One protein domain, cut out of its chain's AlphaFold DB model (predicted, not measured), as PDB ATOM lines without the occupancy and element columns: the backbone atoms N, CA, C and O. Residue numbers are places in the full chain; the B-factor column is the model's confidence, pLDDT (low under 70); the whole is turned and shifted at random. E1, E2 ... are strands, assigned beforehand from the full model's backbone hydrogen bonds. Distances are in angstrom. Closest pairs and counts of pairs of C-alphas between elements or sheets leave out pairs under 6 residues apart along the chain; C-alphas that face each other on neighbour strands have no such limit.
ATOM      1  N   GLU A  24     298.328 454.173 171.989       93.88
ATOM      2  CA  GLU A  24     298.844 453.239 170.986       93.88
ATOM      3  C   GLU A  24     298.890 451.835 171.602       93.88
ATOM      4  O   GLU A  24     299.540 451.622 172.633       93.88
ATOM      5  N   VAL A  25     298.190 450.882 170.991       93.69
ATOM      6  CA  VAL A  25     298.145 449.475 171.398       93.69
ATOM      7  C   VAL A  25     298.398 448.604 170.176       93.69
ATOM      8  O   VAL A  25     297.702 448.713 169.174       93.69
ATOM      9  N   VAL A  26     299.385 447.713 170.267       96.06
ATOM     10  CA  VAL A  26     299.694 446.743 169.210       96.06
ATOM     11  C   VAL A  26     299.730 445.347 169.821       96.06
ATOM     12  O   VAL A  26     300.530 445.085 170.724       96.06
ATOM     13  N   GLN A  27     298.871 444.452 169.338       93.19
ATOM     14  CA  GLN A  27     298.787 443.050 169.745       93.19
ATOM     15  C   GLN A  27     298.936 442.155 168.513       93.19
ATOM     16  O   GLN A  27     298.335 442.399 167.472       93.19
ATOM     17  N   SER A  28     299.777 441.128 168.611       95.69
ATOM     18  CA  SER A  28     300.015 440.199 167.510       95.69
ATOM     19  C   SER A  28     300.214 438.789 168.047       95.69
ATOM     20  O   SER A  28     301.017 438.577 168.963       95.69
ATOM     21  N   ILE A  29     299.478 437.837 167.479       93.38
ATOM     22  CA  ILE A  29     299.590 436.407 167.758       93.38
ATOM     23  C   ILE A  29     299.880 435.693 166.441       93.38
ATOM     24  O   ILE A  29     299.145 435.832 165.471       93.38
ATOM     25  N   GLU A  30     300.941 434.896 166.429       95.69
ATOM     26  CA  GLU A  30     301.277 433.992 165.331       95.69
ATOM     27  C   GLU A  30     301.422 432.584 165.914       95.69
ATOM     28  O   GLU A  30     302.188 432.373 166.864       95.69
ATOM     29  N   ALA A  31     300.674 431.621 165.380       91.12
ATOM     30  CA  ALA A  31     300.715 430.238 165.832       91.12
ATOM     31  C   ALA A  31     300.797 429.273 164.648       91.12
ATOM     32  O   ALA A  31     299.961 429.281 163.751       91.12
ATOM     33  N   THR A  32     301.785 428.380 164.695       94.75
ATOM     34  CA  THR A  32     301.951 427.298 163.718       94.75
ATOM     35  C   THR A  32     301.866 425.950 164.418       94.75
ATOM     36  O   THR A  32     302.526 425.736 165.440       94.75
ATOM     37  N   ALA A  33     301.094 425.018 163.867       91.88
ATOM     38  CA  ALA A  33     300.987 423.654 164.367       91.88
ATOM     39  C   ALA A  33     301.138 422.635 163.231       91.88
ATOM     40  O   ALA A  33     300.702 422.859 162.110       91.88
ATOM     41  N   THR A  34     301.768 421.500 163.533       93.94
ATOM     42  CA  THR A  34     301.861 420.347 162.624       93.94
ATOM     43  C   THR A  34     301.582 419.078 163.424       93.94
ATOM     44  O   THR A  34     302.054 418.958 164.564       93.94
ATOM     45  N   GLY A  35     300.803 418.129 162.898       90.81
ATOM     46  CA  GLY A  35     300.438 416.961 163.702       90.81
ATOM     47  C   GLY A  35     299.363 416.030 163.149       90.81
ATOM     48  O   GLY A  35     299.190 415.887 161.945       90.81
ATOM     49  N   GLY A  36     298.723 415.306 164.074       92.25
ATOM     50  CA  GLY A  36     297.503 414.535 163.815       92.25
ATOM     51  C   GLY A  36     296.319 415.487 163.811       92.25
ATOM     52  O   GLY A  36     296.261 416.359 162.953       92.25
ATOM     53  N   ASP A  37     295.475 415.359 164.832       92.44
ATOM     54  CA  ASP A  37     294.396 416.304 165.117       92.44
ATOM     55  C   ASP A  37     294.964 417.568 165.792       92.44
ATOM     56  O   ASP A  37     295.822 417.467 166.689       92.44
ATOM     57  N   LEU A  38     294.506 418.746 165.371       90.94
ATOM     58  CA  LEU A  38     294.995 420.055 165.806       90.94
ATOM     59  C   LEU A  38     293.838 420.955 166.251       90.94
ATOM     60  O   LEU A  38     292.817 421.031 165.587       90.94
ATOM     61  N   TYR A  39     294.050 421.671 167.357       90.25
ATOM     62  CA  TYR A  39     293.151 422.714 167.851       90.25
ATOM     63  C   TYR A  39     293.973 423.971 168.159       90.25
ATOM     64  O   TYR A  39     294.916 423.911 168.964       90.25
ATOM     65  N   GLN A  40     293.648 425.094 167.519       87.69
ATOM     66  CA  GLN A  40     294.303 426.390 167.712       87.69
ATOM     67  C   GLN A  40     293.271 427.459 168.072       87.69
ATOM     68  O   GLN A  40     292.382 427.753 167.290       87.69
ATOM     69  N   GLY A  41     293.438 428.093 169.231       86.62
ATOM     70  CA  GLY A  41     292.644 429.252 169.634       86.62
ATOM     71  C   GLY A  41     293.544 430.456 169.882       86.62
ATOM     72  O   GLY A  41     294.556 430.331 170.588       86.62
ATOM     73  N   ALA A  42     293.184 431.610 169.333       87.94
ATOM     74  CA  ALA A  42     293.872 432.874 169.566       87.94
ATOM     75  C   ALA A  42     292.877 434.008 169.798       87.94
ATOM     76  O   ALA A  42     291.855 434.099 169.128       87.94
ATOM     77  N   SER A  43     293.200 434.896 170.733       88.75
ATOM     78  CA  SER A  43     292.373 436.066 170.987       88.75
ATOM     79  C   SER A  43     293.184 437.268 171.458       88.75
ATOM     80  O   SER A  43     294.063 437.163 172.323       88.75
ATOM     81  N   ASN A  44     292.883 438.412 170.854       89.62
ATOM     82  CA  ASN A  44     293.384 439.731 171.210       89.62
ATOM     83  C   ASN A  44     292.220 440.538 171.785       89.62
ATOM     84  O   ASN A  44     291.187 440.654 171.137       89.62
ATOM     85  N   TYR A  45     292.411 441.129 172.965       88.50
ATOM     86  CA  TYR A  45     291.398 441.961 173.615       88.50
ATOM     87  C   TYR A  45     291.988 443.309 174.021       88.50
ATOM     88  O   TYR A  45     293.026 443.372 174.702       88.50
ATOM     89  N   VAL A  46     291.303 444.382 173.637       89.31
ATOM     90  CA  VAL A  46     291.526 445.754 174.099       89.31
ATOM     91  C   VAL A  46     290.198 446.296 174.595       89.31
ATOM     92  O   VAL A  46     289.364 446.701 173.805       89.31
ATOM     93  N   TYR A  47     290.042 446.331 175.916       85.88
ATOM     94  CA  TYR A  47     288.828 446.841 176.548       85.88
ATOM     95  C   TYR A  47     288.658 448.354 176.342       85.88
ATOM     96  O   TYR A  47     287.608 448.836 175.935       85.88
ATOM     97  N   GLU A  48     289.729 449.117 176.592       88.75
ATOM     98  CA  GLU A  48     289.748 450.567 176.415       88.75
ATOM     99  C   GLU A  48     291.112 451.038 175.900       88.75
ATOM    100  O   GLU A  48     292.173 450.642 176.403       88.75
ATOM    101  N   ALA A  49     291.084 451.957 174.940       88.75
ATOM    102  CA  ALA A  49     292.226 452.774 174.543       88.75
ATOM    103  C   ALA A  49     291.750 454.213 174.321       88.75
ATOM    104  O   ALA A  49     290.566 454.454 174.091       88.75
ATOM    105  N   GLY A  50     292.646 455.193 174.418       85.75
ATOM    106  CA  GLY A  50     292.211 456.568 174.228       85.75
ATOM    107  C   GLY A  50     293.289 457.637 174.240       85.75
ATOM    108  O   GLY A  50     294.402 457.454 174.731       85.75
ATOM    109  N   GLY A  51     292.921 458.783 173.679       83.00
ATOM    110  CA  GLY A  51     293.800 459.917 173.403       83.00
ATOM    111  C   GLY A  51     293.490 460.500 172.025       83.00
ATOM    112  O   GLY A  51     292.813 459.870 171.224       83.00
ATOM    113  N   GLU A  52     293.975 461.709 171.738       80.94
ATOM    114  CA  GLU A  52     293.882 462.274 170.382       80.94
ATOM    115  C   GLU A  52     294.615 461.344 169.400       80.94
ATOM    116  O   GLU A  52     295.784 461.022 169.637       80.94
ATOM    117  N   ALA A  53     293.926 460.898 168.343       85.69
ATOM    118  CA  ALA A  53     294.412 459.905 167.383       85.69
ATOM    119  C   ALA A  53     294.900 458.588 168.023       85.69
ATOM    120  O   ALA A  53     296.006 458.123 167.736       85.69
ATOM    121  N   ALA A  54     294.098 457.995 168.918       91.44
ATOM    122  CA  ALA A  54     294.394 456.680 169.486       91.44
ATOM    123  C   ALA A  54     294.523 455.611 168.384       91.44
ATOM    124  O   ALA A  54     293.695 455.554 167.482       91.44
ATOM    125  N   VAL A  55     295.540 454.752 168.462       95.81
ATOM    126  CA  VAL A  55     295.789 453.696 167.467       95.81
ATOM    127  C   VAL A  55     295.728 452.325 168.126       95.81
ATOM    128  O   VAL A  55     296.477 452.051 169.065       95.81
ATOM    129  N   VAL A  56     294.882 451.439 167.608       96.88
ATOM    130  CA  VAL A  56     294.819 450.027 167.998       96.88
ATOM    131  C   VAL A  56     295.093 449.163 166.775       96.88
ATOM    132  O   VAL A  56     294.431 449.280 165.750       96.88
ATOM    133  N   THR A  57     296.079 448.278 166.873       97.81
ATOM    134  CA  THR A  57     296.382 447.287 165.837       97.81
ATOM    135  C   THR A  57     296.382 445.896 166.451       97.81
ATOM    136  O   THR A  57     297.183 445.613 167.344       97.81
ATOM    137  N   GLN A  58     295.506 445.021 165.968       95.88
ATOM    138  CA  GLN A  58     295.422 443.626 166.393       95.88
ATOM    139  C   GLN A  58     295.610 442.710 165.187       95.88
ATOM    140  O   GLN A  58     295.046 442.929 164.115       95.88
ATOM    141  N   THR A  59     296.454 441.695 165.332       96.50
ATOM    142  CA  THR A  59     296.718 440.732 164.259       96.50
ATOM    143  C   THR A  59     296.765 439.317 164.812       96.50
ATOM    144  O   THR A  59     297.464 439.055 165.795       96.50
ATOM    145  N   ILE A  60     296.066 438.393 164.160       95.00
ATOM    146  CA  ILE A  60     296.115 436.957 164.437       95.00
ATOM    147  C   ILE A  60     296.455 436.222 163.143       95.00
ATOM    148  O   ILE A  60     295.789 436.397 162.130       95.00
ATOM    149  N   ALA A  61     297.483 435.379 163.190       96.06
ATOM    150  CA  ALA A  61     297.852 434.475 162.108       96.06
ATOM    151  C   ALA A  61     297.935 433.037 162.635       96.06
ATOM    152  O   ALA A  61     298.810 432.709 163.445       96.06
ATOM    153  N   LEU A  62     297.028 432.174 162.176       94.50
ATOM    154  CA  LEU A  62     296.993 430.749 162.496       94.50
ATOM    155  C   LEU A  62     297.374 429.926 161.265       94.50
ATOM    156  O   LEU A  62     296.873 430.144 160.162       94.50
ATOM    157  N   SER A  63     298.273 428.967 161.456       96.81
ATOM    158  CA  SER A  63     298.691 428.036 160.413       96.81
ATOM    159  C   SER A  63     298.758 426.614 160.954       96.81
ATOM    160  O   SER A  63     299.394 426.361 161.985       96.81
ATOM    161  N   ALA A  64     298.098 425.685 160.272       95.25
ATOM    162  CA  ALA A  64     298.007 424.290 160.676       95.25
ATOM    163  C   ALA A  64     298.248 423.331 159.501       95.25
ATOM    164  O   ALA A  64     297.607 423.425 158.456       95.25
ATOM    165  N   GLU A  65     299.134 422.355 159.708       96.06
ATOM    166  CA  GLU A  65     299.294 421.185 158.835       96.06
ATOM    167  C   GLU A  65     298.946 419.911 159.621       96.06
ATOM    168  O   GLU A  65     299.781 419.313 160.318       96.06
ATOM    169  N   GLY A  66     297.675 419.529 159.563       90.94
ATOM    170  CA  GLY A  66     297.120 418.331 160.177       90.94
ATOM    171  C   GLY A  66     297.155 417.125 159.239       90.94
ATOM    172  O   GLY A  66     297.120 417.239 158.019       90.94
ATOM    173  N   THR A  67     297.224 415.935 159.829       92.25
ATOM    174  CA  THR A  67     296.936 414.660 159.135       92.25
ATOM    175  C   THR A  67     295.577 414.082 159.537       92.25
ATOM    176  O   THR A  67     295.228 412.993 159.089       92.25
ATOM    177  N   GLY A  68     294.860 414.789 160.412       92.62
ATOM    178  CA  GLY A  68     293.488 414.526 160.832       92.62
ATOM    179  C   GLY A  68     292.715 415.844 160.895       92.62
ATOM    180  O   GLY A  68     292.971 416.742 160.094       92.62
ATOM    181  N   GLU A  69     291.818 415.962 161.867       94.25
ATOM    182  CA  GLU A  69     290.954 417.132 162.063       94.25
ATOM    183  C   GLU A  69     291.749 418.387 162.461       94.25
ATOM    184  O   GLU A  69     292.701 418.314 163.247       94.25
ATOM    185  N   VAL A  70     291.361 419.547 161.933       93.44
ATOM    186  CA  VAL A  70     291.940 420.851 162.262       93.44
ATOM    187  C   VAL A  70     290.827 421.818 162.639       93.44
ATOM    188  O   VAL A  70     289.998 422.163 161.808       93.44
ATOM    189  N   ASP A  71     290.867 422.307 163.869       91.25
ATOM    190  CA  ASP A  71     289.978 423.348 164.377       91.25
ATOM    191  C   ASP A  71     290.807 424.591 164.724       91.25
ATOM    192  O   ASP A  71     291.827 424.522 165.426       91.25
ATOM    193  N   GLN A  72     290.412 425.730 164.169       89.94
ATOM    194  CA  GLN A  72     291.024 427.022 164.410       89.94
ATOM    195  C   GLN A  72     289.941 428.038 164.805       89.94
ATOM    196  O   GLN A  72     288.944 428.183 164.108       89.94
ATOM    197  N   ALA A  73     290.186 428.824 165.852       87.06
ATOM    198  CA  ALA A  73     289.332 429.933 166.280       87.06
ATOM    199  C   ALA A  73     290.173 431.187 166.561       87.06
ATOM    200  O   ALA A  73     291.246 431.104 167.175       87.06
ATOM    201  N   ALA A  74     289.699 432.350 166.109       88.19
ATOM    202  CA  ALA A  74     290.429 433.610 166.208       88.19
ATOM    203  C   ALA A  74     289.487 434.792 166.471       88.19
ATOM    204  O   ALA A  74     288.509 434.955 165.756       88.19
ATOM    205  N   LEU A  75     289.823 435.639 167.447       88.44
ATOM    206  CA  LEU A  75     289.064 436.853 167.772       88.44
ATOM    207  C   LEU A  75     289.993 438.050 167.992       88.44
ATOM    208  O   LEU A  75     290.872 438.013 168.857       88.44
ATOM    209  N   ASN A  76     289.765 439.135 167.257       90.81
ATOM    210  CA  ASN A  76     290.253 440.463 167.621       90.81
ATOM    211  C   ASN A  76     289.094 441.304 168.165       90.81
ATOM    212  O   ASN A  76     288.142 441.570 167.440       90.81
ATOM    213  N   GLU A  77     289.206 441.765 169.406       90.50
ATOM    214  CA  GLU A  77     288.195 442.597 170.060       90.50
ATOM    215  C   GLU A  77     288.811 443.916 170.538       90.50
ATOM    216  O   GLU A  77     289.798 443.921 171.288       90.50
ATOM    217  N   ALA A  78     288.244 445.035 170.091       90.12
ATOM    218  CA  ALA A  78     288.627 446.391 170.473       90.12
ATOM    219  C   ALA A  78     287.385 447.172 170.932       90.12
ATOM    220  O   ALA A  78     286.735 447.845 170.139       90.12
ATOM    221  N   GLY A  79     287.053 447.068 172.212       83.81
ATOM    222  CA  GLY A  79     285.771 447.466 172.791       83.81
ATOM    223  C   GLY A  79     285.265 446.373 173.729       83.81
ATOM    224  O   GLY A  79     286.034 445.481 174.086       83.81
ATOM    225  N   ASP A  80     284.000 446.460 174.130       74.06
ATOM    226  CA  ASP A  80     283.300 445.420 174.888       74.06
ATOM    227  C   ASP A  80     282.054 444.988 174.105       74.06
ATOM    228  O   ASP A  80     281.262 445.838 173.707       74.06
ATOM    229  N   VAL A  81     281.904 443.684 173.861       58.44
ATOM    230  CA  VAL A  81     280.756 443.092 173.148       58.44
ATOM    231  C   VAL A  81     279.487 443.105 174.014       58.44
ATOM    232  O   VAL A  81     278.379 443.124 173.482       58.44
ATOM    233  N   ASP A  82     279.622 443.156 175.344       57.75
ATOM    234  CA  ASP A  82     278.506 443.192 176.301       57.75
ATOM    235  C   ASP A  82     278.048 444.632 176.610       57.75
ATOM    236  O   ASP A  82     277.706 444.936 177.755       57.75
ATOM    237  N   PHE A  83     278.061 445.539 175.624       48.56
ATOM    238  CA  PHE A  83     277.828 446.976 175.827       48.56
ATOM    239  C   PHE A  83     276.484 447.278 176.529       48.56
ATOM    240  O   PHE A  83     275.440 447.497 175.912       48.56
ATOM    241  N   GLU A  84     276.501 447.342 177.861       49.50
ATOM    242  CA  GLU A  84     275.534 448.081 178.665       49.50
ATOM    243  C   GLU A  84     276.020 449.537 178.720       49.50
ATOM    244  O   GLU A  84     277.185 449.782 179.026       49.50
ATOM    245  N   GLU A  85     275.138 450.503 178.421       43.25
ATOM    246  CA  GLU A  85     275.446 451.944 178.347       43.25
ATOM    247  C   GLU A  85     276.567 452.398 179.315       43.25
ATOM    248  O   GLU A  85     276.333 452.623 180.507       43.25
ATOM    249  N   GLY A  86     277.775 452.625 178.779       50.19
ATOM    250  CA  GLY A  86     278.838 453.372 179.460       50.19
ATOM    251  C   GLY A  86     280.101 452.623 179.897       50.19
ATOM    252  O   GLY A  86     280.854 453.216 180.676       50.19
ATOM    253  N   GLU A  87     280.387 451.409 179.414       61.56
ATOM    254  CA  GLU A  87     281.665 450.721 179.676       61.56
ATOM    255  C   GLU A  87     282.317 450.173 178.376       61.56
ATOM    256  O   GLU A  87     281.627 449.591 177.549       61.56
ATOM    257  N   GLY A  88     283.636 450.376 178.184       71.12
ATOM    258  CA  GLY A  88     284.430 449.808 177.070       71.12
ATOM    259  C   GLY A  88     284.398 450.586 175.738       71.12
ATOM    260  O   GLY A  88     283.349 451.035 175.290       71.12
ATOM    261  N   GLY A  89     285.555 450.772 175.081       84.50
ATOM    262  CA  GLY A  89     285.638 451.424 173.760       84.50
ATOM    263  C   GLY A  89     286.985 452.069 173.408       84.50
ATOM    264  O   GLY A  89     287.854 452.297 174.260       84.50
ATOM    265  N   ILE A  90     287.174 452.385 172.125       91.44
ATOM    266  CA  ILE A  90     288.350 453.116 171.628       91.44
ATOM    267  C   ILE A  90     287.993 454.594 171.445       91.44
ATOM    268  O   ILE A  90     287.220 454.945 170.561       91.44
ATOM    269  N   TYR A  91     288.568 455.475 172.267       90.81
ATOM    270  CA  TYR A  91     288.153 456.881 172.352       90.81
ATOM    271  C   TYR A  91     289.147 457.864 171.721       90.81
ATOM    272  O   TYR A  91     290.309 457.936 172.131       90.81
ATOM    273  N   GLY A  92     288.662 458.744 170.849       89.88
ATOM    274  CA  GLY A  92     289.385 459.943 170.423       89.88
ATOM    275  C   GLY A  92     289.146 460.335 168.971       89.88
ATOM    276  O   GLY A  92     289.032 459.484 168.097       89.88
ATOM    277  N   ASP A  93     289.136 461.643 168.703       91.56
ATOM    278  CA  ASP A  93     289.068 462.150 167.331       91.56
ATOM    279  C   ASP A  93     290.266 461.637 166.514       91.56
ATOM    280  O   ASP A  93     291.420 461.701 166.961       91.56
ATOM    281  N   GLY A  94     289.984 461.125 165.318       92.50
ATOM    282  CA  GLY A  94     290.962 460.499 164.436       92.50
ATOM    283  C   GLY A  94     291.487 459.156 164.944       92.50
ATOM    284  O   GLY A  94     292.600 458.782 164.570       92.50
ATOM    285  N   ALA A  95     290.761 458.466 165.832       95.06
ATOM    286  CA  ALA A  95     291.133 457.125 166.272       95.06
ATOM    287  C   ALA A  95     291.219 456.156 165.085       95.06
ATOM    288  O   ALA A  95     290.427 456.225 164.148       95.06
ATOM    289  N   VAL A  96     292.188 455.246 165.129       97.06
ATOM    290  CA  VAL A  96     292.422 454.248 164.085       97.06
ATOM    291  C   VAL A  96     292.424 452.862 164.709       97.06
ATOM    292  O   VAL A  96     293.265 452.565 165.559       97.06
ATOM    293  N   VAL A  97     291.524 451.998 164.252       97.50
ATOM    294  CA  VAL A  97     291.492 450.580 164.619       97.50
ATOM    295  C   VAL A  97     291.779 449.744 163.383       97.50
ATOM    296  O   VAL A  97     291.130 449.879 162.350       97.50
ATOM    297  N   THR A  98     292.781 448.876 163.472       98.25
ATOM    298  CA  THR A  98     293.127 447.926 162.414       98.25
ATOM    299  C   THR A  98     293.144 446.516 162.978       98.25
ATOM    300  O   THR A  98     293.952 446.211 163.858       98.25
ATOM    301  N   GLN A  99     292.282 445.649 162.457       97.31
ATOM    302  CA  GLN A  99     292.190 444.249 162.863       97.31
ATOM    303  C   GLN A  99     292.402 443.341 161.655       97.31
ATOM    304  O   GLN A  99     291.900 443.589 160.556       97.31
ATOM    305  N   SER A 100     293.198 442.295 161.840       97.00
ATOM    306  CA  SER A 100     293.469 441.328 160.784       97.00
ATOM    307  C   SER A 100     293.556 439.924 161.353       97.00
ATOM    308  O   SER A 100     294.342 439.661 162.266       97.00
ATOM    309  N   THR A 101     292.760 439.025 160.792       94.81
ATOM    310  CA  THR A 101     292.763 437.602 161.115       94.81
ATOM    311  C   THR A 101     293.080 436.822 159.849       94.81
ATOM    312  O   THR A 101     292.442 437.008 158.818       94.81
ATOM    313  N   THR A 102     294.091 435.958 159.903       96.38
ATOM    314  CA  THR A 102     294.463 435.051 158.813       96.38
ATOM    315  C   THR A 102     294.542 433.626 159.335       96.38
ATOM    316  O   THR A 102     295.228 433.362 160.325       96.38
ATOM    317  N   MET A 103     293.866 432.702 158.664       95.75
ATOM    318  CA  MET A 103     293.775 431.303 159.067       95.75
ATOM    319  C   MET A 103     294.077 430.412 157.868       95.75
ATOM    320  O   MET A 103     293.421 430.492 156.838       95.75
ATOM    321  N   THR A 104     295.101 429.574 158.000       97.62
ATOM    322  CA  THR A 104     295.524 428.625 156.963       97.62
ATOM    323  C   THR A 104     295.513 427.215 157.534       97.62
ATOM    324  O   THR A 104     296.075 426.980 158.613       97.62
ATOM    325  N   ALA A 105     294.884 426.272 156.838       97.06
ATOM    326  CA  ALA A 105     294.751 424.902 157.319       97.06
ATOM    327  C   ALA A 105     294.845 423.861 156.197       97.06
ATOM    328  O   ALA A 105     294.296 424.016 155.111       97.06
ATOM    329  N   THR A 106     295.509 422.748 156.498       97.31
ATOM    330  CA  THR A 106     295.407 421.499 155.732       97.31
ATOM    331  C   THR A 106     295.103 420.353 156.693       97.31
ATOM    332  O   THR A 106     295.671 420.318 157.785       97.31
ATOM    333  N   GLY A 107     294.207 419.440 156.326       94.19
ATOM    334  CA  GLY A 107     293.721 418.384 157.220       94.19
ATOM    335  C   GLY A 107     292.733 417.441 156.537       94.19
ATOM    336  O   GLY A 107     292.635 417.445 155.315       94.19
ATOM    337  N   THR A 108     292.024 416.621 157.317       94.06
ATOM    338  CA  THR A 108     290.862 415.857 156.820       94.06
ATOM    339  C   THR A 108     289.600 416.706 156.943       94.06
ATOM    340  O   THR A 108     289.081 417.171 155.941       94.06
ATOM    341  N   ASP A 109     289.185 417.019 158.165       94.50
ATOM    342  CA  ASP A 109     288.054 417.902 158.450       94.50
ATOM    343  C   ASP A 109     288.596 419.226 158.989       94.50
ATOM    344  O   ASP A 109     289.415 419.219 159.914       94.50
ATOM    345  N   ILE A 110     288.193 420.352 158.398       94.06
ATOM    346  CA  ILE A 110     288.697 421.682 158.759       94.06
ATOM    347  C   ILE A 110     287.560 422.577 159.233       94.06
ATOM    348  O   ILE A 110     286.651 422.874 158.467       94.06
ATOM    349  N   TRP A 111     287.693 423.103 160.446       92.31
ATOM    350  CA  TRP A 111     286.796 424.089 161.037       92.31
ATOM    351  C   TRP A 111     287.569 425.384 161.286       92.31
ATOM    352  O   TRP A 111     288.534 425.406 162.052       92.31
ATOM    353  N   GLN A 112     287.181 426.468 160.619       89.38
ATOM    354  CA  GLN A 112     287.765 427.793 160.810       89.38
ATOM    355  C   GLN A 112     286.710 428.753 161.345       89.38
ATOM    356  O   GLN A 112     285.688 428.994 160.709       89.38
ATOM    357  N   ASN A 113     287.008 429.319 162.511       75.69
ATOM    358  CA  ASN A 113     286.180 430.255 163.254       75.69
ATOM    359  C   ASN A 113     284.810 429.661 163.604       75.69
ATOM    360  O   ASN A 113     283.748 430.231 163.362       75.69
ATOM    361  N   TYR A 114     284.884 428.458 164.166       55.09
ATOM    362  CA  TYR A 114     283.776 427.764 164.796       55.09
ATOM    363  C   TYR A 114     283.540 428.345 166.197       55.09
ATOM    364  O   TYR A 114     284.485 428.512 166.973       55.09
ATOM    365  N   GLY A 115     282.292 428.689 166.522       52.19
ATOM    366  CA  GLY A 115     281.952 429.412 167.749       52.19
ATOM    367  C   GLY A 115     282.334 428.660 169.028       52.19
ATOM    368  O   GLY A 115     281.719 427.647 169.341       52.19
ATOM    369  N   TYR A 116     283.305 429.175 169.793       46.22
ATOM    370  CA  TYR A 116     283.437 428.887 171.228       46.22
ATOM    371  C   TYR A 116     284.319 429.917 171.964       46.22
ATOM    372  O   TYR A 116     285.548 429.886 171.876       46.22
ATOM    373  N   LEU A 117     283.712 430.722 172.842       39.28
ATOM    374  CA  LEU A 117     284.283 430.975 174.169       39.28
ATOM    375  C   LEU A 117     283.199 430.793 175.236       39.28
ATOM    376  O   LEU A 117     282.180 431.471 175.240       39.28
ATOM    377  N   SER A 118     283.528 429.949 176.214       40.56
ATOM    378  CA  SER A 118     282.833 429.736 177.491       40.56
ATOM    379  C   SER A 118     281.678 428.721 177.517       40.56
ATOM    380  O   SER A 118     281.153 428.297 176.497       40.56
ATOM    381  N   ASP A 119     281.356 428.267 178.737       41.94
ATOM    382  CA  ASP A 119     280.322 427.271 179.076       41.94
ATOM    383  C   ASP A 119     278.886 427.710 178.683       41.94
ATOM    384  O   ASP A 119     277.929 426.960 178.896       41.94
ATOM    385  N   GLU A 120     278.736 428.906 178.111       43.06
ATOM    386  CA  GLU A 120     277.524 429.450 177.508       43.06
ATOM    387  C   GLU A 120     277.833 429.690 176.023       43.06
ATOM    388  O   GLU A 120     278.720 430.469 175.693       43.06
ATOM    389  N   SER A 121     277.178 428.936 175.143       49.72
ATOM    390  CA  SER A 121     277.470 428.808 173.710       49.72
ATOM    391  C   SER A 121     277.254 430.101 172.902       49.72
ATOM    392  O   SER A 121     276.331 430.168 172.091       49.72
ATOM    393  N   TYR A 122     278.077 431.130 173.109       50.62
ATOM    394  CA  TYR A 122     278.064 432.354 172.309       50.62
ATOM    395  C   TYR A 122     279.043 432.241 171.139       50.62
ATOM    396  O   TYR A 122     280.206 431.853 171.295       50.62
ATOM    397  N   TRP A 123     278.546 432.573 169.952       58.03
ATOM    398  CA  TRP A 123     279.370 432.777 168.771       58.03
ATOM    399  C   TRP A 123     280.086 434.123 168.904       58.03
ATOM    400  O   TRP A 123     279.475 435.096 169.339       58.03
ATOM    401  N   LEU A 124     281.374 434.176 168.562       62.50
ATOM    402  CA  LEU A 124     282.162 435.403 168.635       62.50
ATOM    403  C   LEU A 124     282.626 435.813 167.240       62.50
ATOM    404  O   LEU A 124     283.087 434.950 166.488       62.50
ATOM    405  N   PRO A 125     282.538 437.109 166.907       68.56
ATOM    406  CA  PRO A 125     282.997 437.615 165.622       68.56
ATOM    407  C   PRO A 125     284.497 437.347 165.442       68.56
ATOM    408  O   PRO A 125     285.258 437.283 166.405       68.56
ATOM    409  N   GLY A 126     284.964 437.226 164.199       80.12
ATOM    410  CA  GLY A 126     286.405 437.173 163.931       80.12
ATOM    411  C   GLY A 126     287.099 438.495 164.284       80.12
ATOM    412  O   GLY A 126     288.222 438.499 164.797       80.12
ATOM    413  N   ASN A 127     286.415 439.616 164.038       90.69
ATOM    414  CA  ASN A 127     286.846 440.969 164.388       90.69
ATOM    415  C   ASN A 127     285.653 441.787 164.922       90.69
ATOM    416  O   ASN A 127     284.585 441.790 164.312       90.69
ATOM    417  N   PHE A 128     285.861 442.514 166.017       91.25
ATOM    418  CA  PHE A 128     284.877 443.404 166.636       91.25
ATOM    419  C   PHE A 128     285.533 444.705 167.087       91.25
ATOM    420  O   PHE A 128     286.579 444.673 167.750       91.25
ATOM    421  N   ALA A 129     284.919 445.841 166.767       92.44
ATOM    422  CA  ALA A 129     285.390 447.145 167.211       92.44
ATOM    423  C   ALA A 129     284.236 448.082 167.597       92.44
ATOM    424  O   ALA A 129     283.315 448.261 166.808       92.44
ATOM    425  N   ILE A 130     284.370 448.741 168.754       93.00
ATOM    426  CA  ILE A 130     283.593 449.927 169.144       93.00
ATOM    427  C   ILE A 130     284.542 451.121 169.193       93.00
ATOM    428  O   ILE A 130     285.493 451.154 169.990       93.00
ATOM    429  N   VAL A 131     284.287 452.131 168.366       92.94
ATOM    430  CA  VAL A 131     285.124 453.334 168.278       92.94
ATOM    431  C   VAL A 131     284.280 454.583 168.465       92.94
ATOM    432  O   VAL A 131     283.230 454.727 167.859       92.94
ATOM    433  N   ILE A 132     284.748 455.500 169.312       92.12
ATOM    434  CA  ILE A 132     284.043 456.735 169.661       92.12
ATOM    435  C   ILE A 132     284.971 457.928 169.403       92.12
ATOM    436  O   ILE A 132     285.898 458.203 170.177       92.12
ATOM    437  N   GLY A 133     284.719 458.665 168.324       91.06
ATOM    438  CA  GLY A 133     285.458 459.869 167.953       91.06
ATOM    439  C   GLY A 133     285.216 460.307 166.509       91.06
ATOM    440  O   GLY A 133     285.018 459.487 165.617       91.06
ATOM    441  N   ASN A 134     285.290 461.614 166.255       93.00
ATOM    442  CA  ASN A 134     285.105 462.143 164.901       93.00
ATOM    443  C   ASN A 134     286.265 461.729 163.993       93.00
ATOM    444  O   ASN A 134     287.418 461.720 164.429       93.00
ATOM    445  N   ASN A 135     286.002 461.518 162.706       94.62
ATOM    446  CA  ASN A 135     286.999 461.099 161.714       94.62
ATOM    447  C   ASN A 135     287.724 459.792 162.088       94.62
ATOM    448  O   ASN A 135     288.889 459.608 161.723       94.62
ATOM    449  N   ALA A 136     287.078 458.922 162.868       95.31
ATOM    450  CA  ALA A 136     287.611 457.607 163.185       95.31
ATOM    451  C   ALA A 136     287.723 456.739 161.923       95.31
ATOM    452  O   ALA A 136     286.926 456.859 160.992       95.31
ATOM    453  N   VAL A 137     288.723 455.859 161.905       96.88
ATOM    454  CA  VAL A 137     288.968 454.915 160.813       96.88
ATOM    455  C   VAL A 137     289.043 453.503 161.373       96.88
ATOM    456  O   VAL A 137     289.929 453.192 162.172       96.88
ATOM    457  N   VAL A 138     288.151 452.633 160.915       97.81
ATOM    458  CA  VAL A 138     288.138 451.208 161.242       97.81
ATOM    459  C   VAL A 138     288.448 450.410 159.984       97.81
ATOM    460  O   VAL A 138     287.829 450.589 158.940       97.81
ATOM    461  N   SER A 139     289.449 449.538 160.057       98.25
ATOM    462  CA  SER A 139     289.834 448.649 158.959       98.25
ATOM    463  C   SER A 139     289.961 447.224 159.472       98.25
ATOM    464  O   SER A 139     290.842 446.927 160.281       98.25
ATOM    465  N   GLN A 140     289.098 446.336 158.997       97.75
ATOM    466  CA  GLN A 140     289.036 444.952 159.447       97.75
ATOM    467  C   GLN A 140     289.159 443.993 158.266       97.75
ATOM    468  O   GLN A 140     288.522 444.167 157.229       97.75
ATOM    469  N   SER A 141     289.982 442.961 158.437       97.44
ATOM    470  CA  SER A 141     290.188 441.912 157.435       97.44
ATOM    471  C   SER A 141     290.116 440.527 158.068       97.44
ATOM    472  O   SER A 141     290.688 440.291 159.138       97.44
ATOM    473  N   LEU A 142     289.435 439.606 157.396       95.81
ATOM    474  CA  LEU A 142     289.371 438.193 157.751       95.81
ATOM    475  C   LEU A 142     289.690 437.362 156.507       95.81
ATOM    476  O   LEU A 142     288.994 437.453 155.505       95.81
ATOM    477  N   ASN A 143     290.766 436.584 156.568       96.81
ATOM    478  CA  ASN A 143     291.251 435.770 155.460       96.81
ATOM    479  C   ASN A 143     291.365 434.305 155.894       96.81
ATOM    480  O   ASN A 143     292.020 433.996 156.897       96.81
ATOM    481  N   MET A 144     290.732 433.411 155.147       96.81
ATOM    482  CA  MET A 144     290.691 431.981 155.417       96.81
ATOM    483  C   MET A 144     291.074 431.186 154.171       96.81
ATOM    484  O   MET A 144     290.515 431.390 153.097       96.81
ATOM    485  N   ASP A 145     292.002 430.248 154.331       98.12
ATOM    486  CA  ASP A 145     292.447 429.333 153.281       98.12
ATOM    487  C   ASP A 145     292.537 427.912 153.853       98.12
ATOM    488  O   ASP A 145     293.217 427.669 154.860       98.12
ATOM    489  N   ALA A 146     291.817 426.974 153.243       97.62
ATOM    490  CA  ALA A 146     291.715 425.608 153.731       97.62
ATOM    491  C   ALA A 146     291.738 424.570 152.602       97.62
ATOM    492  O   ALA A 146     291.137 424.743 151.541       97.62
ATOM    493  N   THR A 147     292.410 423.442 152.847       98.31
ATOM    494  CA  THR A 147     292.366 422.262 151.967       98.31
ATOM    495  C   THR A 147     292.175 420.971 152.763       98.31
ATOM    496  O   THR A 147     293.039 420.632 153.576       98.31
ATOM    497  N   GLY A 148     291.101 420.223 152.503       96.75
ATOM    498  CA  GLY A 148     290.809 418.969 153.212       96.75
ATOM    499  C   GLY A 148     289.831 418.030 152.502       96.75
ATOM    500  O   GLY A 148     289.604 418.151 151.303       96.75
ATOM    501  N   GLU A 149     289.276 417.070 153.237       96.38
ATOM    502  CA  GLU A 149     288.128 416.250 152.822       96.38
ATOM    503  C   GLU A 149     286.834 417.065 152.955       96.38
ATOM    504  O   GLU A 149     286.084 417.165 151.986       96.38
ATOM    505  N   ASN A 150     286.642 417.738 154.097       97.19
ATOM    506  CA  ASN A 150     285.541 418.672 154.350       97.19
ATOM    507  C   ASN A 150     286.059 419.989 154.947       97.19
ATOM    508  O   ASN A 150     286.976 419.987 155.777       97.19
ATOM    509  N   VAL A 151     285.469 421.117 154.546       97.50
ATOM    510  CA  VAL A 151     285.878 422.458 154.988       97.50
ATOM    511  C   VAL A 151     284.670 423.284 155.426       97.50
ATOM    512  O   VAL A 151     283.738 423.477 154.652       97.50
ATOM    513  N   TRP A 152     284.733 423.841 156.635       94.56
ATOM    514  CA  TRP A 152     283.746 424.761 157.199       94.56
ATOM    515  C   TRP A 152     284.414 426.070 157.628       94.56
ATOM    516  O   TRP A 152     285.248 426.087 158.537       94.56
ATOM    517  N   GLN A 153     284.035 427.177 156.990       92.75
ATOM    518  CA  GLN A 153     284.547 428.522 157.272       92.75
ATOM    519  C   GLN A 153     283.421 429.414 157.820       92.75
ATOM    520  O   GLN A 153     282.405 429.611 157.154       92.75
ATOM    521  N   ASN A 154     283.607 429.940 159.039       84.31
ATOM    522  CA  ASN A 154     282.608 430.674 159.834       84.31
ATOM    523  C   ASN A 154     281.292 429.893 160.038       84.31
ATOM    524  O   ASN A 154     280.194 430.437 159.930       84.31
ATOM    525  N   TRP A 155     281.386 428.596 160.327       70.00
ATOM    526  CA  TRP A 155     280.209 427.788 160.650       70.00
ATOM    527  C   TRP A 155     279.669 428.099 162.056       70.00
ATOM    528  O   TRP A 155     280.428 428.136 163.028       70.00
ATOM    529  N   GLY A 156     278.348 428.269 162.178       60.41
ATOM    530  CA  GLY A 156     277.632 428.370 163.456       60.41
ATOM    531  C   GLY A 156     276.815 427.107 163.757       60.41
ATOM    532  O   GLY A 156     276.175 426.553 162.868       60.41
ATOM    533  N   GLU A 157     276.808 426.627 165.009       44.56
ATOM    534  CA  GLU A 157     275.927 425.517 165.410       44.56
ATOM    535  C   GLU A 157     274.457 425.956 165.510       44.56
ATOM    536  O   GLU A 157     274.101 426.894 166.221       44.56
ATOM    537  N   TYR A 158     273.588 425.191 164.847       39.19
ATOM    538  CA  TYR A 158     272.135 425.219 164.991       39.19
ATOM    539  C   TYR A 158     271.714 424.733 166.391       39.19
ATOM    540  O   TYR A 158     271.783 423.538 166.690       39.19
ATOM    541  N   PHE A 159     271.195 425.628 167.234       35.62
ATOM    542  CA  PHE A 159     270.430 425.262 168.429       35.62
ATOM    543  C   PHE A 159     268.986 425.733 168.227       35.62
ATOM    544  O   PHE A 159     268.740 426.920 168.087       35.62
ATOM    545  N   GLY A 160     268.043 424.786 168.136       33.03
ATOM    546  CA  GLY A 160     266.694 425.012 167.597       33.03
ATOM    547  C   GLY A 160     265.841 426.135 168.217       33.03
ATOM    548  O   GLY A 160     266.147 426.667 169.272       33.03
ATOM    549  N   GLU A 161     264.716 426.429 167.546       30.09
ATOM    550  CA  GLU A 161     263.691 427.441 167.886       30.09
ATOM    551  C   GLU A 161     264.250 428.765 168.454       30.09
ATOM    552  O   GLU A 161     263.931 429.163 169.573       30.09
ATOM    553  N   GLY A 162     265.048 429.468 167.641       40.78
ATOM    554  CA  GLY A 162     265.469 430.853 167.889       40.78
ATOM    555  C   GLY A 162     266.940 431.089 167.554       40.78
ATOM    556  O   GLY A 162     267.745 431.284 168.457       40.78
ATOM    557  N   ASN A 163     267.289 431.038 166.265       47.03
ATOM    558  CA  ASN A 163     268.667 431.202 165.802       47.03
ATOM    559  C   ASN A 163     269.074 432.682 165.797       47.03
ATOM    560  O   ASN A 163     268.340 433.511 165.263       47.03
ATOM    561  N   TYR A 164     270.276 432.977 166.296       49.56
ATOM    562  CA  TYR A 164     270.988 434.224 166.025       49.56
ATOM    563  C   TYR A 164     272.324 433.855 165.378       49.56
ATOM    564  O   TYR A 164     273.250 433.426 166.066       49.56
ATOM    565  N   PHE A 165     272.407 433.963 164.050       59.09
ATOM    566  CA  PHE A 165     273.710 434.142 163.416       59.09
ATOM    567  C   PHE A 165     274.246 435.499 163.880       59.09
ATOM    568  O   PHE A 165     273.467 436.436 164.059       59.09
ATOM    569  N   TRP A 166     275.551 435.595 164.097       70.88
ATOM    570  CA  TRP A 166     276.213 436.856 164.410       70.88
ATOM    571  C   TRP A 166     277.149 437.233 163.247       70.88
ATOM    572  O   TRP A 166     277.654 436.334 162.566       70.88
ATOM    573  N   PRO A 167     277.385 438.531 162.986       82.19
ATOM    574  CA  PRO A 167     278.267 438.958 161.904       82.19
ATOM    575  C   PRO A 167     279.741 438.642 162.166       82.19
ATOM    576  O   PRO A 167     280.247 438.818 163.269       82.19
ATOM    577  N   SER A 168     280.472 438.189 161.143       86.75
ATOM    578  CA  SER A 168     281.887 437.762 161.258       86.75
ATOM    579  C   SER A 168     282.841 438.920 161.483       86.75
ATOM    580  O   SER A 168     283.953 438.726 161.985       86.75
ATOM    581  N   ASN A 169     282.409 440.112 161.102       91.25
ATOM    582  CA  ASN A 169     283.190 441.323 161.126       91.25
ATOM    583  C   ASN A 169     282.266 442.478 161.515       91.25
ATOM    584  O   ASN A 169     281.353 442.796 160.758       91.25
ATOM    585  N   ILE A 170     282.460 443.057 162.699       92.06
ATOM    586  CA  ILE A 170     281.545 444.054 163.278       92.06
ATOM    587  C   ILE A 170     282.314 445.333 163.592       92.06
ATOM    588  O   ILE A 170     283.359 445.289 164.250       92.06
ATOM    589  N   ALA A 171     281.780 446.470 163.159       93.94
ATOM    590  CA  ALA A 171     282.296 447.789 163.489       93.94
ATOM    591  C   ALA A 171     281.154 448.735 163.874       93.94
ATOM    592  O   ALA A 171     280.371 449.136 163.017       93.94
ATOM    593  N   GLU A 172     281.119 449.132 165.142       93.31
ATOM    594  CA  GLU A 172     280.245 450.180 165.672       93.31
ATOM    595  C   GLU A 172     281.084 451.452 165.843       93.31
ATOM    596  O   GLU A 172     282.086 451.470 166.574       93.31
ATOM    597  N   VAL A 173     280.746 452.510 165.108       93.06
ATOM    598  CA  VAL A 173     281.603 453.695 164.987       93.06
ATOM    599  C   VAL A 173     280.801 454.968 165.222       93.06
ATOM    600  O   VAL A 173     280.134 455.496 164.337       93.06
ATOM    601  N   TYR A 174     280.951 455.513 166.423       91.50
ATOM    602  CA  TYR A 174     280.254 456.711 166.860       91.50
ATOM    603  C   TYR A 174     281.117 457.962 166.660       91.50
ATOM    604  O   TYR A 174     282.233 458.064 167.185       91.50
ATOM    605  N   GLY A 175     280.604 458.952 165.940       89.19
ATOM    606  CA  GLY A 175     281.300 460.189 165.584       89.19
ATOM    607  C   GLY A 175     281.002 460.664 164.163       89.19
ATOM    608  O   GLY A 175     280.590 459.898 163.303       89.19
ATOM    609  N   GLU A 176     281.243 461.946 163.889       91.50
ATOM    610  CA  GLU A 176     281.034 462.499 162.547       91.50
ATOM    611  C   GLU A 176     282.204 462.166 161.610       91.50
ATOM    612  O   GLU A 176     283.377 462.258 162.003       91.50
ATOM    613  N   GLY A 177     281.908 461.874 160.341       91.69
ATOM    614  CA  GLY A 177     282.927 461.806 159.286       91.69
ATOM    615  C   GLY A 177     283.785 460.542 159.318       91.69
ATOM    616  O   GLY A 177     284.980 460.614 159.024       91.69
ATOM    617  N   THR A 178     283.231 459.411 159.757       94.88
ATOM    618  CA  THR A 178     284.008 458.191 160.011       94.88
ATOM    619  C   THR A 178     284.168 457.334 158.758       94.88
ATOM    620  O   THR A 178     283.523 457.549 157.730       94.88
ATOM    621  N   THR A 179     285.104 456.390 158.789       97.12
ATOM    622  CA  THR A 179     285.336 455.459 157.682       97.12
ATOM    623  C   THR A 179     285.492 454.044 158.209       97.12
ATOM    624  O   THR A 179     286.417 453.767 158.972       97.12
ATOM    625  N   THR A 180     284.646 453.143 157.729       98.00
ATOM    626  CA  THR A 180     284.692 451.713 158.020       98.00
ATOM    627  C   THR A 180     285.022 450.953 156.745       98.00
ATOM    628  O   THR A 180     284.389 451.132 155.707       98.00
ATOM    629  N   THR A 181     286.041 450.101 156.799       98.44
ATOM    630  CA  THR A 181     286.407 449.193 155.709       98.44
ATOM    631  C   THR A 181     286.474 447.770 156.232       98.44
ATOM    632  O   THR A 181     287.245 447.479 157.149       98.44
ATOM    633  N   GLN A 182     285.690 446.882 155.632       98.12
ATOM    634  CA  GLN A 182     285.562 445.489 156.036       98.12
ATOM    635  C   GLN A 182     285.750 444.563 154.829       98.12
ATOM    636  O   GLN A 182     285.122 444.739 153.782       98.12
ATOM    637  N   THR A 183     286.628 443.572 154.973       98.25
ATOM    638  CA  THR A 183     286.892 442.573 153.928       98.25
ATOM    639  C   THR A 183     286.919 441.168 154.513       98.25
ATOM    640  O   THR A 183     287.617 440.914 155.500       98.25
ATOM    641  N   ILE A 184     286.199 440.253 153.867       97.94
ATOM    642  CA  ILE A 184     286.228 438.814 154.137       97.94
ATOM    643  C   ILE A 184     286.658 438.090 152.861       97.94
ATOM    644  O   ILE A 184     285.971 438.168 151.847       97.94
ATOM    645  N   ASP A 185     287.764 437.353 152.934       98.38
ATOM    646  CA  ASP A 185     288.265 436.494 151.861       98.38
ATOM    647  C   ASP A 185     288.281 435.038 152.340       98.38
ATOM    648  O   ASP A 185     288.931 434.700 153.332       98.38
ATOM    649  N   GLN A 186     287.585 434.156 151.628       97.81
ATOM    650  CA  GLN A 186     287.452 432.741 151.969       97.81
ATOM    651  C   GLN A 186     287.787 431.878 150.754       97.81
ATOM    652  O   GLN A 186     287.152 431.963 149.705       97.81
ATOM    653  N   THR A 187     288.809 431.038 150.883       98.44
ATOM    654  CA  THR A 187     289.220 430.068 149.866       98.44
ATOM    655  C   THR A 187     289.178 428.664 150.452       98.44
ATOM    656  O   THR A 187     289.715 428.418 151.536       98.44
ATOM    657  N   ALA A 188     288.549 427.736 149.738       98.38
ATOM    658  CA  ALA A 188     288.426 426.351 150.166       98.38
ATOM    659  C   ALA A 188     288.595 425.371 148.998       98.38
ATOM    660  O   ALA A 188     288.067 425.566 147.903       98.38
ATOM    661  N   SER A 189     289.318 424.283 149.253       98.44
ATOM    662  CA  SER A 189     289.417 423.126 148.364       98.44
ATOM    663  C   SER A 189     289.113 421.860 149.157       98.44
ATOM    664  O   SER A 189     289.880 421.496 150.048       98.44
ATOM    665  N   ALA A 190     288.039 421.159 148.819       98.25
ATOM    666  CA  ALA A 190     287.606 419.953 149.514       98.25
ATOM    667  C   ALA A 190     287.494 418.741 148.577       98.25
ATOM    668  O   ALA A 190     287.281 418.883 147.371       98.25
ATOM    669  N   GLU A 191     287.619 417.533 149.123       97.56
ATOM    670  CA  GLU A 191     287.259 416.315 148.388       97.56
ATOM    671  C   GLU A 191     285.738 416.111 148.355       97.56
ATOM    672  O   GLU A 191     285.210 415.742 147.307       97.56
ATOM    673  N   GLU A 192     285.036 416.383 149.457       97.25
ATOM    674  CA  GLU A 192     283.608 416.090 149.623       97.25
ATOM    675  C   GLU A 192     282.754 417.353 149.769       97.25
ATOM    676  O   GLU A 192     281.819 417.514 148.991       97.25
ATOM    677  N   TYR A 193     283.054 418.249 150.713       97.88
ATOM    678  CA  TYR A 193     282.132 419.342 151.056       97.88
ATOM    679  C   TYR A 193     282.827 420.656 151.424       97.88
ATOM    680  O   TYR A 193     283.841 420.657 152.131       97.88
ATOM    681  N   VAL A 194     282.242 421.780 151.000       98.38
ATOM    682  CA  VAL A 194     282.623 423.131 151.440       98.38
ATOM    683  C   VAL A 194     281.405 423.897 151.949       98.38
ATOM    684  O   VAL A 194     280.426 424.049 151.226       98.38
ATOM    685  N   TRP A 195     281.531 424.484 153.140       96.50
ATOM    686  CA  TRP A 195     280.661 425.551 153.632       96.50
ATOM    687  C   TRP A 195     281.449 426.839 153.876       96.50
ATOM    688  O   TRP A 195     282.483 426.822 154.558       96.50
ATOM    689  N   GLN A 196     280.923 427.966 153.400       95.94
ATOM    690  CA  GLN A 196     281.468 429.304 153.630       95.94
ATOM    691  C   GLN A 196     280.357 430.280 154.027       95.94
ATOM    692  O   GLN A 196     279.360 430.408 153.324       95.94
ATOM    693  N   MET A 197     280.553 431.003 155.132       93.00
ATOM    694  CA  MET A 197     279.705 432.129 155.538       93.00
ATOM    695  C   MET A 197     280.561 433.384 155.724       93.00
ATOM    696  O   MET A 197     281.560 433.362 156.443       93.00
ATOM    697  N   GLY A 198     280.191 434.486 155.090       93.19
ATOM    698  CA  GLY A 198     280.797 435.797 155.298       93.19
ATOM    699  C   GLY A 198     279.727 436.782 155.734       93.19
ATOM    700  O   GLY A 198     278.679 436.849 155.109       93.19
ATOM    701  N   TRP A 199     279.977 437.554 156.789       94.50
ATOM    702  CA  TRP A 199     279.046 438.603 157.197       94.50
ATOM    703  C   TRP A 199     279.792 439.810 157.759       94.50
ATOM    704  O   TRP A 199     280.486 439.691 158.773       94.50
ATOM    705  N   ASN A 200     279.676 440.948 157.080       95.69
ATOM    706  CA  ASN A 200     280.146 442.246 157.553       95.69
ATOM    707  C   ASN A 200     278.961 443.056 158.099       95.69
ATOM    708  O   ASN A 200     277.943 443.156 157.427       95.69
ATOM    709  N   LEU A 201     279.122 443.664 159.274       94.88
ATOM    710  CA  LEU A 201     278.179 444.614 159.861       94.88
ATOM    711  C   LEU A 201     278.911 445.915 160.196       94.88
ATOM    712  O   LEU A 201     279.913 445.903 160.923       94.88
ATOM    713  N   ALA A 202     278.396 447.026 159.685       95.00
ATOM    714  CA  ALA A 202     278.842 448.371 160.003       95.00
ATOM    715  C   ALA A 202     277.674 449.188 160.568       95.00
ATOM    716  O   ALA A 202     276.618 449.281 159.952       95.00
ATOM    717  N   ASP A 203     277.894 449.822 161.711       93.56
ATOM    718  CA  ASP A 203     276.942 450.732 162.349       93.56
ATOM    719  C   ASP A 203     277.651 452.077 162.626       93.56
ATOM    720  O   ASP A 203     278.247 452.266 163.696       93.56
ATOM    721  N   PRO A 204     277.777 452.952 161.605       88.88
ATOM    722  CA  PRO A 204     278.371 454.273 161.778       88.88
ATOM    723  C   PRO A 204     277.357 455.426 161.949       88.88
ATOM    724  O   PRO A 204     276.273 455.465 161.367       88.88
ATOM    725  N   ASP A 205     277.794 456.466 162.660       86.88
ATOM    726  CA  ASP A 205     277.087 457.749 162.804       86.88
ATOM    727  C   ASP A 205     277.118 458.620 161.516       86.88
ATOM    728  O   ASP A 205     277.660 458.245 160.472       86.88
ATOM    729  N   ALA A 206     276.565 459.835 161.595       79.75
ATOM    730  CA  ALA A 206     276.498 460.838 160.527       79.75
ATOM    731  C   ALA A 206     277.805 461.088 159.735       79.75
ATOM    732  O   ALA A 206     278.912 461.172 160.277       79.75
TER     733      ALA A 206
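AT A GLANCE: This is residues 24 to 206 of the 554 residues of an uncharacterized protein of Methanomicrobiales archaeon (UniProt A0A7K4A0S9). The chain is wound in stacked turns, a flattened solenoid with two walls of parallel strands face to face: E1, E4, E7 and the first parts of E10 and E12 make one wall, and E2, E5, E8, E9, E11 and the last parts of E10 and E12 make the other, with E3 and E6 at one end. E10 and E12 each fold back on themselves and run through both walls, while residues 113 to 126 and 154 to 168 loop out of the second wall. The printed part has 183 residues, no named helix and twelve named strands, E1 to E12 in order along the chain; the class is all strand. It is compact, with a radius of gyration of the C-alphas of 16.8 A and spans of 49 by 38 by 27 A.

HOW THE PARTS SIT: Begin with E1, residues 24 to 35, parallel to E4, residues 55 to 66; N 25 and O 55 are 2.8 A apart, within hydrogen-bond range. On the other side of E4 find E7, residues 96 to 106, with N 56 and O 96 at 2.8 A. E10, residues 137 to 153, is parallel to E7, with N 97 and O 137 at 2.9 A, and to E12, residues 179 to 204, with N 138 and O 179 at 2.8 A. Go back to E2, residues 38 to 46, parallel to E5, residues 70 to 78; N 40 and O 71 are 2.8 A apart. On the other side of E5 lie E8, residues 109 to 112, with N 70 and O 109 at 2.8 A, and E9, residues 127 to 132, with N 128 and O 76 at 2.8 A. E8 is also parallel to E10, with N 110 and O 150 at 2.9 A. E11, residues 169 to 174, is parallel to E9, with N 170 and O 127 at 3.0 A, and to E12, with N 201 and O 169 at 2.8 A. E6, residues 89 to 91, has E3, residues 48 to 50, on one side, with N 91 and O 49 at 2.9 A, and E9 on the other, with N 132 and O 90 at 2.8 A. The closest C-alphas of E1 and E2 are those of Gln 27 and Asn 44, 6.5 A; those of E5 and E7 are Asn 76 and Gln 99, 6.4 A. E1 and E12 are apart.

IN THESE COORDINATES: Find C-alpha 24 at (298.844, 453.239, 170.986); from there E1 runs 37.0 A to C-alpha 35 at (300.438, 416.961, 163.702). E2 measures 27.2 A, E4 36.1 A, E5 27.0 A, E7 33.9 A and E10 27.0 A. E12 has 26 residues but ends at C-alpha 204, (278.371, 454.273, 161.778), 8.2 A from C-alpha 179.

THE WHOLE: The C-alphas farthest apart, those of Glu 52 and Glu 192, are 51.7 A apart. The printed part has no cut. The links E8 to E9 and E10 to E11 are long. Look for pLDDT under 70 at residues 81 to 87, 114 to 125 and 156 to 165; the mean of the printed part is 85.6.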